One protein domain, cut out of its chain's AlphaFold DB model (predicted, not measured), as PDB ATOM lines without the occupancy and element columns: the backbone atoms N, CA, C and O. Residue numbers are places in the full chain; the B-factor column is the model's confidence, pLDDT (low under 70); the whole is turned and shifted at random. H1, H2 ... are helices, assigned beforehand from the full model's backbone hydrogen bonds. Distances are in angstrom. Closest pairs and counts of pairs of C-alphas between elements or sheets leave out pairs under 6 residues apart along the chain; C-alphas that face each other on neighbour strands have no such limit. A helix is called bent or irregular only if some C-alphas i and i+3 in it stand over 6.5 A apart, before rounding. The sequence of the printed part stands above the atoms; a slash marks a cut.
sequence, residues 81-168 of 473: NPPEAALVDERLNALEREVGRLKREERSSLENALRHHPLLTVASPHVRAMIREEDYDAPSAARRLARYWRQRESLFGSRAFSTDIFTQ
ATOM      1  N   ASN A  81      10.187 -37.462  35.244       63.12
ATOM      2  CA  ASN A  81       9.537 -38.421  36.133       63.12
ATOM      3  C   ASN A  81       8.404 -39.139  35.379       63.12
ATOM      4  O   ASN A  81       7.639 -38.463  34.679       63.12
ATOM      5  N   PRO A  82       8.260 -40.471  35.520       61.09
ATOM      6  CA  PRO A  82       7.104 -41.166  34.981       61.09
ATOM      7  C   PRO A  82       5.827 -40.525  35.547       61.09
ATOM      8  O   PRO A  82       5.785 -40.184  36.735       61.09
ATOM      9  N   PRO A  83       4.795 -40.298  34.718       77.25
ATOM     10  CA  PRO A  83       3.559 -39.697  35.190       77.25
ATOM     11  C   PRO A  83       2.916 -40.575  36.264       77.25
ATOM     12  O   PRO A  83       2.985 -41.804  36.199       77.25
ATOM     13  N   GLU A  84       2.261 -39.939  37.237       84.50
ATOM     14  CA  GLU A  84       1.493 -40.645  38.263       84.50
ATOM     15  C   GLU A  84       0.522 -41.645  37.617       84.50
ATOM     16  O   GLU A  84      -0.054 -41.373  36.562       84.50
ATOM     17  N   ALA A  85       0.301 -42.797  38.255       81.12
ATOM     18  CA  ALA A  85      -0.559 -43.853  37.709       81.12
ATOM     19  C   ALA A  85      -1.953 -43.335  37.294       81.12
ATOM     20  O   ALA A  85      -2.467 -43.716  36.244       81.12
ATOM     21  N   ALA A  86      -2.516 -42.393  38.060       83.44
ATOM     22  CA  ALA A  86      -3.785 -41.741  37.742       83.44
ATOM     23  C   ALA A  86      -3.749 -40.965  36.411       83.44
ATOM     24  O   ALA A  86      -4.710 -41.003  35.640       83.44
ATOM     25  N   LEU A  87      -2.627 -40.305  36.107       86.69
ATOM     26  CA  LEU A  87      -2.425 -39.604  34.842       86.69
ATOM     27  C   LEU A  87      -2.292 -40.601  33.683       86.69
ATOM     28  O   LEU A  87      -2.832 -40.353  32.611       86.69
ATOM     29  N   VAL A  88      -1.640 -41.750  33.881       86.75
ATOM     30  CA  VAL A  88      -1.572 -42.799  32.847       86.75
ATOM     31  C   VAL A  88      -2.973 -43.280  32.465       86.75
ATOM     32  O   VAL A  88      -3.292 -43.333  31.277       86.75
ATOM     33  N   ASP A  89      -3.827 -43.564  33.446       87.75
ATOM     34  CA  ASP A  89      -5.195 -44.026  33.193       87.75
ATOM     35  C   ASP A  89      -6.048 -42.951  32.500       87.75
ATOM     36  O   ASP A  89      -6.789 -43.248  31.558       87.75
ATOM     37  N   GLU A  90      -5.907 -41.678  32.887       93.44
ATOM     38  CA  GLU A  90      -6.557 -40.561  32.192       93.44
ATOM     39  C   GLU A  90      -6.142 -40.497  30.714       93.44
ATOM     40  O   GLU A  90      -6.983 -40.318  29.824       93.44
ATOM     41  N   ARG A  91      -4.848 -40.683  30.436       93.94
ATOM     42  CA  ARG A  91      -4.288 -40.624  29.082       93.94
ATOM     43  C   ARG A  91      -4.708 -41.817  28.238       93.94
ATOM     44  O   ARG A  91      -5.043 -41.630  27.071       93.94
ATOM     45  N   LEU A  92      -4.792 -43.008  28.822       91.19
ATOM     46  CA  LEU A  92      -5.356 -44.180  28.153       91.19
ATOM     47  C   LEU A  92      -6.830 -43.962  27.787       91.19
ATOM     48  O   LEU A  92      -7.219 -44.191  26.645       91.19
ATOM     49  N   ASN A  93      -7.634 -43.407  28.695       93.38
ATOM     50  CA  ASN A  93      -9.023 -43.050  28.390       93.38
ATOM     51  C   ASN A  93      -9.119 -41.981  27.286       93.38
ATOM     52  O   ASN A  93     -10.038 -41.996  26.463       93.38
ATOM     53  N   ALA A  94      -8.182 -41.029  27.251       94.69
ATOM     54  CA  ALA A  94      -8.101 -40.051  26.172       94.69
ATOM     55  C   ALA A  94      -7.741 -40.707  24.830       94.69
ATOM     56  O   ALA A  94      -8.375 -40.396  23.824       94.69
ATOM     57  N   LEU A  95      -6.794 -41.646  24.815       94.88
ATOM     58  CA  LEU A  95      -6.404 -42.402  23.626       94.88
ATOM     59  C   LEU A  95      -7.585 -43.170  23.026       94.88
ATOM     60  O   LEU A  95      -7.799 -43.111  21.819       94.88
ATOM     61  N   GLU A  96      -8.398 -43.829  23.850       94.50
ATOM     62  CA  GLU A  96      -9.589 -44.539  23.369       94.50
ATOM     63  C   GLU A  96     -10.573 -43.598  22.655       94.50
ATOM     64  O   GLU A  96     -11.064 -43.900  21.562       94.50
ATOM     65  N   ARG A  97     -10.794 -42.401  23.216       95.69
ATOM     66  CA  ARG A  97     -11.616 -41.364  22.574       95.69
ATOM     67  C   ARG A  97     -11.018 -40.893  21.251       95.69
ATOM     68  O   ARG A  97     -11.764 -40.697  20.294       95.69
ATOM     69  N   GLU A  98      -9.702 -40.719  21.182       97.12
ATOM     70  CA  GLU A  98      -9.009 -40.281  19.965       97.12
ATOM     71  C   GLU A  98      -9.018 -41.347  18.867       97.12
ATOM     72  O   GLU A  98      -9.281 -41.026  17.709       97.12
ATOM     73  N   VAL A  99      -8.868 -42.630  19.208       95.00
ATOM     74  CA  VAL A  99      -9.111 -43.742  18.271       95.00
ATOM     75  C   VAL A  99     -10.549 -43.680  17.734       95.00
ATOM     76  O   VAL A  99     -10.787 -43.845  16.533       95.00
ATOM     77  N   GLY A 100     -11.507 -43.345  18.602       94.62
ATOM     78  CA  GLY A 100     -12.901 -43.068  18.252       94.62
ATOM     79  C   GLY A 100     -13.110 -41.887  17.288       94.62
ATOM     80  O   GLY A 100     -14.126 -41.856  16.590       94.62
ATOM     81  N   ARG A 101     -12.159 -40.947  17.207       97.12
ATOM     82  CA  ARG A 101     -12.202 -39.752  16.341       97.12
ATOM     83  C   ARG A 101     -11.499 -39.935  14.994       97.12
ATOM     84  O   ARG A 101     -11.767 -39.157  14.079       97.12
ATOM     85  N   LEU A 102     -10.624 -40.933  14.855       96.62
ATOM     86  CA  LEU A 102      -9.962 -41.237  13.582       96.62
ATOM     87  C   LEU A 102     -10.980 -41.557  12.485       96.62
ATOM     88  O   LEU A 102     -12.050 -42.117  12.749       96.62
ATOM     89  N   LYS A 103     -10.629 -41.255  11.228       97.56
ATOM     90  CA  LYS A 103     -11.476 -41.629  10.092       97.56
ATOM     91  C   LYS A 103     -11.616 -43.150  10.039       97.56
ATOM     92  O   LYS A 103     -10.685 -43.886  10.364       97.56
ATOM     93  N   ARG A 104     -12.767 -43.635   9.568       97.06
ATOM     94  CA  ARG A 104     -13.055 -45.078   9.488       97.06
ATOM     95  C   ARG A 104     -11.997 -45.849   8.696       97.06
ATOM     96  O   ARG A 104     -11.582 -46.918   9.119       97.06
ATOM     97  N   GLU A 105     -11.544 -45.285   7.580       96.38
ATOM     98  CA  GLU A 105     -10.467 -45.842   6.749       96.38
ATOM     99  C   GLU A 105      -9.149 -45.960   7.514       96.38
ATOM    100  O   GLU A 105      -8.352 -46.859   7.261       96.38
ATOM    101  N   GLU A 106      -8.907 -45.049   8.457       94.38
ATOM    102  CA  GLU A 106      -7.642 -45.019   9.160       94.38
ATOM    103  C   GLU A 106      -7.560 -46.083  10.244       94.38
ATOM    104  O   GLU A 106      -6.492 -46.664  10.442       94.38
ATOM    105  N   ARG A 107      -8.685 -46.326  10.918       95.56
ATOM    106  CA  ARG A 107      -8.793 -47.234  12.062       95.56
ATOM    107  C   ARG A 107      -9.393 -48.597  11.724       95.56
ATOM    108  O   ARG A 107      -9.526 -49.406  12.632       95.56
ATOM    109  N   SER A 108      -9.760 -48.875  10.472       96.44
ATOM    110  CA  SER A 108     -10.420 -50.131  10.077       96.44
ATOM    111  C   SER A 108      -9.623 -51.374  10.486       96.44
ATOM    112  O   SER A 108     -10.189 -52.303  11.060       96.44
ATOM    113  N   SER A 109      -8.304 -51.365  10.270       94.38
ATOM    114  CA  SER A 109      -7.402 -52.450  10.670       94.38
ATOM    115  C   SER A 109      -7.340 -52.606  12.191       94.38
ATOM    116  O   SER A 109      -7.368 -53.716  12.708       94.38
ATOM    117  N   LEU A 110      -7.318 -51.497  12.934       94.25
ATOM    118  CA  LEU A 110      -7.366 -51.516  14.399       94.25
ATOM    119  C   LEU A 110      -8.727 -52.024  14.912       94.25
ATOM    120  O   LEU A 110      -8.769 -52.833  15.831       94.25
ATOM    121  N   GLU A 111      -9.844 -51.625  14.301       94.38
ATOM    122  CA  GLU A 111     -11.176 -52.152  14.630       94.38
ATOM    123  C   GLU A 111     -11.296 -53.652  14.328       94.38
ATOM    124  O   GLU A 111     -11.987 -54.369  15.052       94.38
ATOM    125  N   ASN A 112     -10.657 -54.140  13.259       93.81
ATOM    126  CA  ASN A 112     -10.547 -55.573  12.984       93.81
ATOM    127  C   ASN A 112      -9.736 -56.262  14.091       93.81
ATOM    128  O   ASN A 112     -10.205 -57.243  14.663       93.81
ATOM    129  N   ALA A 113      -8.579 -55.707  14.464       90.88
ATOM    130  CA  ALA A 113      -7.755 -56.232  15.548       90.88
ATOM    131  C   ALA A 113      -8.518 -56.323  16.874       90.88
ATOM    132  O   ALA A 113      -8.504 -57.370  17.510       90.88
ATOM    133  N   LEU A 114      -9.248 -55.271  17.257       88.31
ATOM    134  CA  LEU A 114     -10.065 -55.240  18.475       88.31
ATOM    135  C   LEU A 114     -11.234 -56.234  18.423       88.31
ATOM    136  O   LEU A 114     -11.596 -56.808  19.446       88.31
ATOM    137  N   ARG A 115     -11.811 -56.476  17.237       90.75
ATOM    138  CA  ARG A 115     -12.853 -57.498  17.045       90.75
ATOM    139  C   ARG A 115     -12.321 -58.909  17.259       90.75
ATOM    140  O   ARG A 115     -13.000 -59.719  17.881       90.75
ATOM    141  N   HIS A 116     -11.129 -59.200  16.750       84.50
ATOM    142  CA  HIS A 116     -10.502 -60.506  16.942       84.50
ATOM    143  C   HIS A 116      -9.885 -60.659  18.336       84.50
ATOM    144  O   HIS A 116      -9.834 -61.765  18.876       84.50
ATOM    145  N   HIS A 117      -9.448 -59.555  18.941       81.06
ATOM    146  CA  HIS A 117      -8.792 -59.515  20.241       81.06
ATOM    147  C   HIS A 117      -9.428 -58.450  21.128       81.06
ATOM    148  O   HIS A 117      -8.862 -57.372  21.309       81.06
ATOM    149  N   PRO A 118     -10.562 -58.765  21.773       80.00
ATOM    150  CA  PRO A 118     -11.192 -57.842  22.712       80.00
ATOM    151  C   PRO A 118     -10.262 -57.436  23.868       80.00
ATOM    152  O   PRO A 118     -10.460 -56.390  24.473       80.00
ATOM    153  N   LEU A 119      -9.225 -58.240  24.158       69.62
ATOM    154  CA  LEU A 119      -8.208 -57.974  25.183       69.62
ATOM    155  C   LEU A 119      -7.127 -56.965  24.762       69.62
ATOM    156  O   LEU A 119      -6.409 -56.472  25.632       69.62
ATOM    157  N   LEU A 120      -7.044 -56.584  23.479       70.81
ATOM    158  CA  LEU A 120      -6.241 -55.451  22.981       70.81
ATOM    159  C   LEU A 120      -6.863 -54.104  23.395       70.81
ATOM    160  O   LEU A 120      -6.900 -53.137  22.644       70.81
ATOM    161  N   THR A 121      -7.370 -54.045  24.621       73.69
ATOM    162  CA  THR A 121      -7.887 -52.834  25.240       73.69
ATOM    163  C   THR A 121      -6.772 -51.801  25.380       73.69
ATOM    164  O   THR A 121      -5.574 -52.114  25.337       73.69
ATOM    165  N   VAL A 122      -7.174 -50.559  25.636       65.81
ATOM    166  CA  VAL A 122      -6.267 -49.476  26.035       65.81
ATOM    167  C   VAL A 122      -5.393 -49.842  27.239       65.81
ATOM    168  O   VAL A 122      -4.292 -49.326  27.380       65.81
ATOM    169  N   ALA A 123      -5.821 -50.796  28.069       64.75
ATOM    170  CA  ALA A 123      -5.035 -51.274  29.198       64.75
ATOM    171  C   ALA A 123      -3.913 -52.257  28.816       64.75
ATOM    172  O   ALA A 123      -3.065 -52.540  29.664       64.75
ATOM    173  N   SER A 124      -3.877 -52.771  27.581       78.81
ATOM    174  CA  SER A 124      -2.860 -53.740  27.163       78.81
ATOM    175  C   SER A 124      -1.441 -53.145  27.218       78.81
ATOM    176  O   SER A 124      -1.255 -51.963  26.904       78.81
ATOM    177  N   PRO A 125      -0.409 -53.945  27.563       72.56
ATOM    178  CA  PRO A 125       0.976 -53.467  27.619       72.56
ATOM    179  C   PRO A 125       1.440 -52.805  26.316       72.56
ATOM    180  O   PRO A 125       2.150 -51.806  26.342       72.56
ATOM    181  N   HIS A 126       0.976 -53.317  25.174       76.44
ATOM    182  CA  HIS A 126       1.296 -52.763  23.862       76.44
ATOM    183  C   HIS A 126       0.739 -51.346  23.668       76.44
ATOM    184  O   HIS A 126       1.451 -50.458  23.206       76.44
ATOM    185  N   VAL A 127      -0.515 -51.103  24.062       84.94
ATOM    186  CA  VAL A 127      -1.123 -49.768  23.961       84.94
ATOM    187  C   VAL A 127      -0.483 -48.791  24.956       84.94
ATOM    188  O   VAL A 127      -0.244 -47.634  24.611       84.94
ATOM    189  N   ARG A 128      -0.114 -49.269  26.153       84.69
ATOM    190  CA  ARG A 128       0.650 -48.492  27.145       84.69
ATOM    191  C   ARG A 128       2.039 -48.086  26.641       84.69
ATOM    192  O   ARG A 128       2.467 -46.967  26.903       84.69
ATOM    193  N   ALA A 129       2.725 -48.962  25.909       78.38
ATOM    194  CA  ALA A 129       3.995 -48.622  25.271       78.38
ATOM    195  C   ALA A 129       3.795 -47.539  24.198       78.38
ATOM    196  O   ALA A 129       4.463 -46.513  24.230       78.38
ATOM    197  N   MET A 130       2.801 -47.703  23.320       85.31
ATOM    198  CA  MET A 130       2.512 -46.737  22.249       85.31
ATOM    199  C   MET A 130       2.174 -45.335  22.768       85.31
ATOM    200  O   MET A 130       2.608 -44.350  22.180       85.31
ATOM    201  N   ILE A 131       1.401 -45.222  23.856       91.12
ATOM    202  CA  ILE A 131       1.069 -43.908  24.423       91.12
ATOM    203  C   ILE A 131       2.266 -43.262  25.128       91.12
ATOM    204  O   ILE A 131       2.409 -42.043  25.081       91.12
ATOM    205  N   ARG A 132       3.140 -44.064  25.746       85.62
ATOM    206  CA  ARG A 132       4.369 -43.584  26.389       85.62
ATOM    207  C   ARG A 132       5.337 -42.996  25.361       85.62
ATOM    208  O   ARG A 132       5.881 -41.927  25.601       85.62
ATOM    209  N   GLU A 133       5.483 -43.654  24.213       80.56
ATOM    210  CA  GLU A 133       6.333 -43.202  23.099       80.56
ATOM    211  C   GLU A 133       5.890 -41.881  22.467       80.56
ATOM    212  O   GLU A 133       6.681 -41.196  21.827       80.56
ATOM    213  N   GLU A 134       4.619 -41.532  22.618       91.88
ATOM    214  CA  GLU A 134       4.054 -40.278  22.124       91.88
ATOM    215  C   GLU A 134       3.976 -39.229  23.235       91.88
ATOM    216  O   GLU A 134       3.138 -38.335  23.181       91.88
ATOM    217  N   ASP A 135       4.802 -39.352  24.282       90.81
ATOM    218  CA  ASP A 135       4.811 -38.438  25.431       90.81
ATOM    219  C   ASP A 135       3.416 -38.268  26.066       90.81
ATOM    220  O   ASP A 135       3.038 -37.207  26.565       90.81
ATOM    221  N   TYR A 136       2.624 -39.339  26.050       92.69
ATOM    222  CA  TYR A 136       1.235 -39.348  26.492       92.69
ATOM    223  C   TYR A 136       0.288 -38.428  25.687       92.69
ATOM    224  O   TYR A 136      -0.810 -38.092  26.147       92.69
ATOM    225  N   ASP A 137       0.652 -38.062  24.454       94.69
ATOM    226  CA  ASP A 137      -0.220 -37.388  23.491       94.69
ATOM    227  C   ASP A 137      -1.202 -38.381  22.851       94.69
ATOM    228  O   ASP A 137      -0.914 -39.068  21.867       94.69
ATOM    229  N   ALA A 138      -2.406 -38.453  23.418       96.00
ATOM    230  CA  ALA A 138      -3.462 -39.357  22.969       96.00
ATOM    231  C   ALA A 138      -3.778 -39.272  21.454       96.00
ATOM    232  O   ALA A 138      -3.904 -40.331  20.832       96.00
ATOM    233  N   PRO A 139      -3.880 -38.084  20.819       96.94
ATOM    234  CA  PRO A 139      -4.104 -37.986  19.377       96.94
ATOM    235  C   PRO A 139      -2.992 -38.616  18.529       96.94
ATOM    236  O   PRO A 139      -3.286 -39.300  17.542       96.94
ATOM    237  N   SER A 140      -1.721 -38.397  18.874       94.12
ATOM    238  CA  SER A 140      -0.599 -38.971  18.121       94.12
ATOM    239  C   SER A 140      -0.473 -40.470  18.364       94.12
ATOM    240  O   SER A 140      -0.387 -41.226  17.394       94.12
ATOM    241  N   ALA A 141      -0.658 -40.923  19.607       94.19
ATOM    242  CA  ALA A 141      -0.741 -42.344  19.947       94.19
ATOM    243  C   ALA A 141      -1.875 -43.066  19.204       94.19
ATOM    244  O   ALA A 141      -1.672 -44.173  18.700       94.19
ATOM    245  N   ALA A 142      -3.044 -42.434  19.046       95.56
ATOM    246  CA  ALA A 142      -4.153 -43.000  18.279       95.56
ATOM    247  C   ALA A 142      -3.764 -43.208  16.809       95.56
ATOM    248  O   ALA A 142      -3.956 -44.294  16.255       95.56
ATOM    249  N   ARG A 143      -3.177 -42.181  16.177       94.38
ATOM    250  CA  ARG A 143      -2.707 -42.253  14.784       94.38
ATOM    251  C   ARG A 143      -1.620 -43.313  14.606       94.38
ATOM    252  O   ARG A 143      -1.650 -44.039  13.612       94.38
ATOM    253  N   ARG A 144      -0.689 -43.414  15.558       90.19
ATOM    254  CA  ARG A 144       0.393 -44.408  15.569       90.19
ATOM    255  C   ARG A 144      -0.154 -45.827  15.669       90.19
ATOM    256  O   ARG A 144       0.153 -46.663  14.822       90.19
ATOM    257  N   LEU A 145      -1.050 -46.073  16.625       92.75
ATOM    258  CA  LEU A 145      -1.694 -47.369  16.826       92.75
ATOM    259  C   LEU A 145      -2.479 -47.810  15.579       92.75
ATOM    260  O   LEU A 145      -2.368 -48.953  15.136       92.75
ATOM    261  N   ALA A 146      -3.228 -46.894  14.964       94.50
ATOM    262  CA  ALA A 146      -3.958 -47.166  13.731       94.50
ATOM    263  C   ALA A 146      -3.023 -47.480  12.545       94.50
ATOM    264  O   ALA A 146      -3.270 -48.420  11.786       94.50
ATOM    265  N   ARG A 147      -1.918 -46.731  12.405       90.06
ATOM    266  CA  ARG A 147      -0.891 -46.968  11.377       90.06
ATOM    267  C   ARG A 147      -0.224 -48.332  11.546       90.06
ATOM    268  O   ARG A 147      -0.095 -49.051  10.557       90.06
ATOM    269  N   TYR A 148       0.132 -48.697  12.777       88.62
ATOM    270  CA  TYR A 148       0.717 -49.993  13.116       88.62
ATOM    271  C   TYR A 148      -0.167 -51.153  12.639       88.62
ATOM    272  O   TYR A 148       0.292 -52.018  11.892       88.62
ATOM    273  N   TRP A 149      -1.457 -51.147  12.993       92.00
ATOM    274  CA  TRP A 149      -2.371 -52.219  12.586       92.00
ATOM    275  C   TRP A 149      -2.619 -52.256  11.084       92.00
ATOM    276  O   TRP A 149      -2.749 -53.342  10.525       92.00
ATOM    277  N   ARG A 150      -2.630 -51.099  10.413       91.56
ATOM    278  CA  ARG A 150      -2.741 -51.041   8.952       91.56
ATOM    279  C   ARG A 150      -1.529 -51.648   8.258       91.56
ATOM    280  O   ARG A 150      -1.683 -52.411   7.312       91.56
ATOM    281  N   GLN A 151      -0.325 -51.337   8.731       80.62
ATOM    282  CA  GLN A 151       0.899 -51.943   8.206       80.62
ATOM    283  C   GLN A 151       0.928 -53.445   8.480       80.62
ATOM    284  O   GLN A 151       1.245 -54.223   7.586       80.62
ATOM    285  N   ARG A 152       0.520 -53.870   9.680       83.19
ATOM    286  CA  ARG A 152       0.405 -55.287  10.030       83.19
ATOM    287  C   ARG A 152      -0.588 -56.012   9.112       83.19
ATOM    288  O   ARG A 152      -0.246 -57.047   8.555       83.19
ATOM    289  N   GLU A 153      -1.774 -55.456   8.877       90.88
ATOM    290  CA  GLU A 153      -2.745 -55.999   7.911       90.88
ATOM    291  C   GLU A 153      -2.189 -56.024   6.483       90.88
ATOM    292  O   GLU A 153      -2.349 -57.016   5.780       90.88
ATOM    293  N   SER A 154      -1.470 -54.982   6.057       82.56
ATOM    294  CA  SER A 154      -0.837 -54.947   4.734       82.56
ATOM    295  C   SER A 154       0.222 -56.036   4.553       82.56
ATOM    296  O   SER A 154       0.393 -56.524   3.439       82.56
ATOM    297  N   LEU A 155       0.954 -56.385   5.613       68.31
ATOM    298  CA  LEU A 155       2.013 -57.393   5.569       68.31
ATOM    299  C   LEU A 155       1.464 -58.817   5.690       68.31
ATOM    300  O   LEU A 155       1.977 -59.728   5.046       68.31
ATOM    301  N   PHE A 156       0.434 -59.018   6.515       76.69
ATOM    302  CA  PHE A 156      -0.018 -60.354   6.919       76.69
ATOM    303  C   PHE A 156      -1.449 -60.694   6.472       76.69
ATOM    304  O   PHE A 156      -1.948 -61.784   6.763       76.69
ATOM    305  N   GLY A 157      -2.130 -59.784   5.776       90.00
ATOM    306  CA  GLY A 157      -3.532 -59.930   5.394       90.00
ATOM    307  C   GLY A 157      -4.431 -60.165   6.609       90.00
ATOM    308  O   GLY A 157      -4.218 -59.611   7.687       90.00
ATOM    309  N   SER A 158      -5.413 -61.057   6.465       87.81
ATOM    310  CA  SER A 158      -6.328 -61.427   7.554       87.81
ATOM    311  C   SER A 158      -5.638 -62.125   8.730       87.81
ATOM    312  O   SER A 158      -6.162 -62.094   9.844       87.81
ATOM    313  N   ARG A 159      -4.446 -62.712   8.528       82.31
ATOM    314  CA  ARG A 159      -3.678 -63.335   9.619       82.31
ATOM    315  C   ARG A 159      -3.138 -62.299  10.598       82.31
ATOM    316  O   ARG A 159      -2.828 -62.678  11.716       82.31
ATOM    317  N   ALA A 160      -3.080 -61.015  10.234       82.56
ATOM    318  CA  ALA A 160      -2.618 -59.937  11.111       82.56
ATOM    319  C   ALA A 160      -3.314 -59.908  12.481       82.56
ATOM    320  O   ALA A 160      -2.698 -59.464  13.451       82.56
ATOM    321  N   PHE A 161      -4.558 -60.392  12.543       85.12
ATOM    322  CA  PHE A 161      -5.465 -60.307  13.685       85.12
ATOM    323  C   PHE A 161      -5.709 -61.647  14.389       85.12
ATOM    324  O   PHE A 161      -6.706 -61.780  15.085       85.12
ATOM    325  N   SER A 162      -4.890 -62.674  14.155       78.12
ATOM    326  CA  SER A 162      -5.088 -63.968  14.815       78.12
ATOM    327  C   SER A 162      -4.257 -64.094  16.098       78.12
ATOM    328  O   SER A 162      -3.063 -63.792  16.104       78.12
ATOM    329  N   THR A 163      -4.876 -64.606  17.170       55.97
ATOM    330  CA  THR A 163      -4.209 -64.999  18.427       55.97
ATOM    331  C   THR A 163      -3.406 -66.267  18.216       55.97
ATOM    332  O   THR A 163      -2.403 -66.461  18.892       55.97
ATOM    333  N   ASP A 164      -3.813 -67.085  17.240       47.03
ATOM    334  CA  ASP A 164      -3.141 -68.331  16.879       47.03
ATOM    335  C   ASP A 164      -1.754 -68.093  16.291       47.03
ATOM    336  O   ASP A 164      -0.965 -69.030  16.226       47.03
ATOM    337  N   ILE A 165      -1.417 -66.844  15.927       50.12
ATOM    338  CA  ILE A 165      -0.024 -66.497  15.646       50.12
ATOM    339  C   ILE A 165       0.833 -66.810  16.873       50.12
ATOM    340  O   ILE A 165       1.930 -67.286  16.679       50.12
ATOM    341  N   PHE A 166       0.344 -66.598  18.101       43.94
ATOM    342  CA  PHE A 166       1.127 -66.695  19.338       43.94
ATOM    343  C   PHE A 166       0.980 -68.022  20.102       43.94
ATOM    344  O   PHE A 166       1.721 -68.247  21.054       43.94
ATOM    345  N   THR A 167       0.026 -68.885  19.736       39.19
ATOM    346  CA  THR A 167      -0.314 -70.102  20.508       39.19
ATOM    347  C   THR A 167      -0.226 -71.412  19.725       39.19
ATOM    348  O   THR A 167      -0.513 -72.466  20.291       39.19
ATOM    349  N   GLN A 168       0.154 -71.394  18.445       41.06
ATOM    350  CA  GLN A 168       0.314 -72.623  17.659       41.06
ATOM    351  C   GLN A 168       1.755 -73.163  17.672       41.06
ATOM    352  O   GLN A 168       2.686 -72.394  17.877       41.06
TER     353      GLN A 168
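Overview. This is residues 81 to 168 of the 473 residues of the protein "Hypothetical protein" of Odontella aurita (UniProt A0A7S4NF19). A long kinked helix, H4, is the spine, with H1 and H3 packed on its first part, H2 crossing it farther along and little H5 at the far end. The 88 printed residues include five named helices, H1 to H5, and no named strand: all helix. The whole is compact, radius of gyration of the C-alphas 13.1 A, spanning 38 by 30 by 18 A.

Arrangement. H1, residues 85 to 101, touches H4, residues 138 to 161, at residues 138 to 146 alone; closest C-alphas Leu 95 and Ala 138, 4.3 A. H2, residues 104 to 116, touches H4 at a steep tilt of 64 degrees; closest C-alphas Ala 113 and Phe 161, 5.0 A. H3, residues 125 to 133, touches H4 at residues 138 to 145 alone; closest C-alphas Ile 131 and Ala 141, 5.1 A. H5, residues 164 to 167, touches no helix. H4 has a kink of 111 degrees near residue 155. H2 and H4 are irregular: C-alphas 106 and 109 are 7.6 A apart, 155 and 158 9.5 A. Every O i to N i+4 pair is within hydrogen-bond range in H1 and H3, 7 of 9 in H2, 16 of 20 in H4; H5 is too short for one.

Along the chain. H1 runs 24.7 A from C-alpha 85 at (-0.559, -43.853, 37.709); H4 spans 23.0 A, ending at C-alpha 161 at (-5.465, -60.307, 13.685).

Size, cuts and confidence. The farthest C-alphas, Asn 81 and Ser 158, are 40.0 A apart. The printed part has no cut and no long link. Confidence is under 70 in 12 residues, among them 163 to 168.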